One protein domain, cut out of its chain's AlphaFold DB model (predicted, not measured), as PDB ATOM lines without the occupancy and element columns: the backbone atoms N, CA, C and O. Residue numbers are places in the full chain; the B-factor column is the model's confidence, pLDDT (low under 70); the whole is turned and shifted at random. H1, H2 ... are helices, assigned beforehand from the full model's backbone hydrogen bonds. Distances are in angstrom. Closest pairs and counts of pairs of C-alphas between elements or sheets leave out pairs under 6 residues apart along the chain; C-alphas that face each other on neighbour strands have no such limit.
ATOM      1  N   LEU A 226      34.388  16.291   4.984       90.38
ATOM      2  CA  LEU A 226      33.346  17.259   5.337       90.38
ATOM      3  C   LEU A 226      33.288  18.442   4.361       90.38
ATOM      4  O   LEU A 226      32.196  18.850   3.957       90.38
ATOM      5  N   MET A 227      34.445  18.999   3.984       91.12
ATOM      6  CA  MET A 227      34.504  20.102   3.020       91.12
ATOM      7  C   MET A 227      34.003  19.665   1.644       91.12
ATOM      8  O   MET A 227      33.184  20.361   1.048       91.12
ATOM      9  N   TRP A 228      34.442  18.495   1.178       93.62
ATOM     10  CA  TRP A 228      33.978  17.908  -0.073       93.62
ATOM     11  C   TRP A 228      32.465  17.690  -0.068       93.62
ATOM     12  O   TRP A 228      31.778  18.104  -0.996       93.62
ATOM     13  N   ASN A 229      31.918  17.120   1.006       92.38
ATOM     14  CA  ASN A 229      30.482  16.891   1.130       92.38
ATOM     15  C   ASN A 229      29.674  18.192   1.106       92.38
ATOM     16  O   ASN A 229      28.603  18.231   0.499       92.38
ATOM     17  N   ARG A 230      30.174  19.263   1.732       91.50
ATOM     18  CA  ARG A 230      29.539  20.586   1.663       91.50
ATOM     19  C   ARG A 230      29.568  21.140   0.241       91.50
ATOM     20  O   ARG A 230      28.530  21.565  -0.253       91.50
ATOM     21  N   TYR A 231      30.731  21.105  -0.400       94.38
ATOM     22  CA  TYR A 231      30.901  21.587  -1.766       94.38
ATOM     23  C   TYR A 231      30.031  20.809  -2.761       94.38
ATOM     24  O   TYR A 231      29.342  21.413  -3.573       94.38
ATOM     25  N   ARG A 232      29.970  19.478  -2.643       95.44
ATOM     26  CA  ARG A 232      29.121  18.619  -3.479       95.44
ATOM     27  C   ARG A 232      27.640  18.980  -3.369       95.44
ATOM     28  O   ARG A 232      26.959  19.005  -4.385       95.44
ATOM     29  N   ARG A 233      27.138  19.240  -2.154       93.62
ATOM     30  CA  ARG A 233      25.744  19.678  -1.958       93.62
ATOM     31  C   ARG A 233      25.508  21.034  -2.601       93.62
ATOM     32  O   ARG A 233      24.579  21.158  -3.379       93.62
ATOM     33  N   GLN A 234      26.407  21.987  -2.357       94.50
ATOM     34  CA  GLN A 234      26.319  23.311  -2.960       94.50
ATOM     35  C   GLN A 234      26.297  23.244  -4.492       94.50
ATOM     36  O   GLN A 234      25.460  23.885  -5.104       94.50
ATOM     37  N   LEU A 235      27.144  22.420  -5.115       94.75
ATOM     38  CA  LEU A 235      27.122  22.224  -6.565       94.75
ATOM     39  C   LEU A 235      25.780  21.691  -7.079       94.75
ATOM     40  O   LEU A 235      25.313  22.129  -8.125       94.75
ATOM     41  N   VAL A 236      25.178  20.730  -6.370       93.94
ATOM     42  CA  VAL A 236      23.857  20.194  -6.730       93.94
ATOM     43  C   VAL A 236      22.789  21.272  -6.557       93.94
ATOM     44  O   VAL A 236      21.981  21.450  -7.460       93.94
ATOM     45  N   ASP A 237      22.813  22.011  -5.449       92.50
ATOM     46  CA  ASP A 237      21.858  23.085  -5.167       92.50
ATOM     47  C   ASP A 237      21.959  24.206  -6.213       92.50
ATOM     48  O   ASP A 237      20.943  24.633  -6.753       92.50
ATOM     49  N   ASP A 238      23.177  24.627  -6.567       93.06
ATOM     50  CA  ASP A 238      23.440  25.628  -7.604       93.06
ATOM     51  C   ASP A 238      22.972  25.125  -8.980       93.06
ATOM     52  O   ASP A 238      22.322  25.853  -9.733       93.06
ATOM     53  N   PHE A 239      23.241  23.855  -9.306       92.44
ATOM     54  CA  PHE A 239      22.778  23.243 -10.550       92.44
ATOM     55  C   PHE A 239      21.249  23.196 -10.623       92.44
ATOM     56  O   PHE A 239      20.680  23.577 -11.646       92.44
ATOM     57  N   VAL A 240      20.587  22.771  -9.543       89.25
ATOM     58  CA  VAL A 240      19.123  22.733  -9.423       89.25
ATOM     59  C   VAL A 240      18.535  24.140  -9.460       89.25
ATOM     60  O   VAL A 240      17.486  24.322 -10.061       89.25
ATOM     61  N   ALA A 241      19.193  25.145  -8.882       88.31
ATOM     62  CA  ALA A 241      18.733  26.529  -8.928       88.31
ATOM     63  C   ALA A 241      18.785  27.104 -10.354       88.31
ATOM     64  O   ALA A 241      17.843  27.768 -10.786       88.31
ATOM     65  N   VAL A 242      19.852  26.819 -11.108       88.69
ATOM     66  CA  VAL A 242      19.994  27.250 -12.512       88.69
ATOM     67  C   VAL A 242      19.037  26.490 -13.436       88.69
ATOM     68  O   VAL A 242      18.441  27.088 -14.332       88.69
ATOM     69  N   HIS A 243      18.864  25.187 -13.212       82.69
ATOM     70  CA  HIS A 243      18.012  24.305 -14.018       82.69
ATOM     71  C   HIS A 243      16.658  24.044 -13.360       82.69
ATOM     72  O   HIS A 243      16.028  23.018 -13.626       82.69
ATOM     73  N   ALA A 244      16.214  24.958 -12.492       77.12
ATOM     74  CA  ALA A 244      14.965  24.803 -11.769       77.12
ATOM     75  C   ALA A 244      13.842  24.569 -12.791       77.12
ATOM     76  O   ALA A 244      13.721  25.362 -13.738       77.12
ATOM     77  N   PRO A 245      13.046  23.488 -12.658       70.00
ATOM     78  CA  PRO A 245      11.999  23.190 -13.620       70.00
ATOM     79  C   PRO A 245      11.068  24.397 -13.728       70.00
ATOM     80  O   PRO A 245      10.378  24.749 -12.774       70.00
ATOM     81  N   ARG A 246      11.048  25.051 -14.897       69.62
ATOM     82  CA  ARG A 246      10.151  26.195 -15.147       69.62
ATOM     83  C   ARG A 246       8.682  25.781 -15.074       69.62
ATOM     84  O   ARG A 246       7.815  26.594 -14.767       69.62
ATOM     85  N   HIS A 247       8.427  24.503 -15.328       75.06
ATOM     86  CA  HIS A 247       7.150  23.850 -15.129       75.06
ATOM     87  C   HIS A 247       7.397  22.622 -14.262       75.06
ATOM     88  O   HIS A 247       8.159  21.734 -14.649       75.06
ATOM     89  N   LEU A 248       6.782  22.584 -13.080       77.25
ATOM     90  CA  LEU A 248       6.689  21.327 -12.351       77.25
ATOM     91  C   LEU A 248       5.837  20.369 -13.189       77.25
ATOM     92  O   LEU A 248       4.774  20.799 -13.654       77.25
ATOM     93  N   PRO A 249       6.273  19.110 -13.376       76.19
ATOM     94  CA  PRO A 249       5.463  18.117 -14.058       76.19
ATOM     95  C   PRO A 249       4.125  18.008 -13.332       76.19
ATOM     96  O   PRO A 249       4.058  17.709 -12.136       76.19
ATOM     97  N   LYS A 250       3.051  18.327 -14.046       80.94
ATOM     98  CA  LYS A 250       1.692  18.126 -13.563       80.94
ATOM     99  C   LYS A 250       1.367  16.648 -13.704       80.94
ATOM    100  O   LYS A 250       1.923  15.952 -14.547       80.94
ATOM    101  N   LEU A 251       0.376  16.181 -12.951       77.94
ATOM    102  CA  LEU A 251      -0.131  14.811 -13.085       77.94
ATOM    103  C   LEU A 251      -0.540  14.471 -14.537       77.94
ATOM    104  O   LEU A 251      -0.465  13.327 -14.965       77.94
ATOM    105  N   LEU A 252      -0.937  15.486 -15.312       80.62
ATOM    106  CA  LEU A 252      -1.293  15.369 -16.728       80.62
ATOM    107  C   LEU A 252      -0.091  15.102 -17.654       80.62
ATOM    108  O   LEU A 252      -0.296  14.526 -18.719       80.62
ATOM    109  N   ASP A 253       1.124  15.477 -17.245       80.75
ATOM    110  CA  ASP A 253       2.366  15.303 -18.015       80.75
ATOM    111  C   ASP A 253       2.960  13.893 -17.837       80.75
ATOM    112  O   ASP A 253       3.816  13.461 -18.608       80.75
ATOM    113  N   VAL A 254       2.484  13.150 -16.833       80.75
ATOM    114  CA  VAL A 254       2.830  11.744 -16.600       80.75
ATOM    115  C   VAL A 254       2.011  10.871 -17.561       80.75
ATOM    116  O   VAL A 254       0.786  11.020 -17.592       80.75
ATOM    117  N   PRO A 255       2.609   9.958 -18.349       87.62
ATOM    118  CA  PRO A 255       1.873   9.084 -19.263       87.62
ATOM    119  C   PRO A 255       0.723   8.334 -18.576       87.62
ATOM    120  O   PRO A 255       0.874   7.852 -17.457       87.62
ATOM    121  N   LEU A 256      -0.420   8.207 -19.259       81.31
ATOM    122  CA  LEU A 256      -1.620   7.538 -18.730       81.31
ATOM    123  C   LEU A 256      -1.335   6.123 -18.209       81.31
ATOM    124  O   LEU A 256      -1.875   5.753 -17.176       81.31
ATOM    125  N   VAL A 257      -0.447   5.372 -18.871       82.12
ATOM    126  CA  VAL A 257      -0.066   4.011 -18.451       82.12
ATOM    127  C   VAL A 257       0.510   3.973 -17.030       82.12
ATOM    128  O   VAL A 257       0.089   3.146 -16.233       82.12
ATOM    129  N   CYS A 258       1.364   4.936 -16.666       75.25
ATOM    130  CA  CYS A 258       1.928   5.048 -15.318       75.25
ATOM    131  C   CYS A 258       0.873   5.435 -14.267       75.25
ATOM    132  O   CYS A 258       1.056   5.153 -13.091       75.25
ATOM    133  N   ARG A 259      -0.223   6.094 -14.674       75.56
ATOM    134  CA  ARG A 259      -1.322   6.480 -13.769       75.56
ATOM    135  C   ARG A 259      -2.291   5.331 -13.498       75.56
ATOM    136  O   ARG A 259      -2.910   5.298 -12.443       75.56
ATOM    137  N   ILE A 260      -2.463   4.433 -14.466       78.25
ATOM    138  CA  ILE A 260      -3.405   3.311 -14.367       78.25
ATOM    139  C   ILE A 260      -2.858   2.249 -13.405       78.25
ATOM    140  O   ILE A 260      -3.601   1.774 -12.550       78.25
ATOM    141  N   GLU A 261      -1.549   1.970 -13.456       62.66
ATOM    142  CA  GLU A 261      -0.899   1.007 -12.551       62.66
ATOM    143  C   GLU A 261      -1.036   1.381 -11.061       62.66
ATOM    144  O   GLU A 261      -1.193   0.499 -10.221       62.66
ATOM    145  N   GLU A 262      -1.050   2.672 -10.705       59.56
ATOM    146  CA  GLU A 262      -1.239   3.119  -9.313       59.56
ATOM    147  C   GLU A 262      -2.698   3.005  -8.823       59.56
ATOM    148  O   GLU A 262      -2.941   2.857  -7.623       59.56
ATOM    149  N   CYS A 263      -3.689   3.057  -9.722       57.31
ATOM    150  CA  CYS A 263      -5.101   2.895  -9.360       57.31
ATOM    151  C   CYS A 263      -5.472   1.430  -9.089       57.31
ATOM    152  O   CYS A 263      -6.242   1.166  -8.163       57.31
ATOM    153  N   ASP A 264      -4.889   0.485  -9.830       56.59
ATOM    154  CA  ASP A 264      -5.151  -0.951  -9.655       56.59
ATOM    155  C   ASP A 264      -4.598  -1.488  -8.318       56.59
ATOM    156  O   ASP A 264      -5.173  -2.395  -7.707       56.59
ATOM    157  N   VAL A 265      -3.529  -0.870  -7.799       56.81
ATOM    158  CA  VAL A 265      -2.956  -1.182  -6.475       56.81
ATOM    159  C   VAL A 265      -3.841  -0.672  -5.326       56.81
ATOM    160  O   VAL A 265      -3.880  -1.294  -4.270       56.81
ATOM    161  N   ASN A 266      -4.607   0.404  -5.529       52.81
ATOM    162  CA  ASN A 266      -5.478   0.983  -4.496       52.81
ATOM    163  C   ASN A 266      -6.913   0.418  -4.494       52.81
ATOM    164  O   ASN A 266      -7.667   0.691  -3.565       52.81
ATOM    165  N   MET A 267      -7.314  -0.353  -5.512       50.00
ATOM    166  CA  MET A 267      -8.610  -1.058  -5.544       50.00
ATOM    167  C   MET A 267      -8.551  -2.478  -4.958       50.00
ATOM    168  O   MET A 267      -9.587  -3.122  -4.810       50.00
ATOM    169  N   THR A 268      -7.355  -2.979  -4.636       51.19
ATOM    170  CA  THR A 268      -7.125  -4.346  -4.138       51.19
ATOM    171  C   THR A 268      -6.763  -4.416  -2.648       51.19
ATOM    172  O   THR A 268      -6.414  -5.489  -2.150       51.19
TER     173      THR A 268
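Overview. This is residues 226 to 268 of the 269 residues of the protein "AGAP000594-PA-like protein" of Anopheles sinensis (UniProt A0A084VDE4). Two helices, H1 and H2, form the two arms of a wide, open U, and the long link of residues 243 to 255 makes its floor. The space between the arms is empty, and the helices have no contact with each other. The printed part has 43 residues with two named helices, H1 then H2, and no named strand; the class is all helix. It is extended, with a radius of gyration of the C-alphas of 17.7 A, and its outline is flat, with spans of 49 by 25 by 11 A.

Along the chain. H1, residues 226 to 242, begins at C-alpha 226 at (33.346, 17.259, 5.337) and measures 24.4 A from first to last C-alpha. It ends at C-alpha 242 at (19.994, 27.250, -12.512). Residues 243 to 255 follow with no named element; of these, residues 251 to 253 are a short helical run. H2, residues 256 to 266, measures 16.1 A and ends at C-alpha 266 at (-5.478, 0.983, -4.496).

Arrangement. H1 and H2 are apart, with no C-alpha of the one within 8 A of the other. Residues 226 to 250, of which 226 to 242 belong to H1, stand free. Residues 256 to 258 and 260 to 266 of H2 stand free as well. In H1 every O i to N i+4 pair is within hydrogen-bond range. In H2 3 of 7 such pairs are within range, beside 4 of 8 O i to N i+3 pairs.

Size, cuts and confidence. The two C-alphas farthest apart, those of Met 227 and Thr 268, are 48.8 A from each other. The printed part has no cut. The link from H1 to H2, 13 residues, is long. The mean pLDDT of the printed part is 79.7; it is 92 in H1 and 67 in H2. Residue 246 and residues 261 to 268 are under 70 in this predicted model.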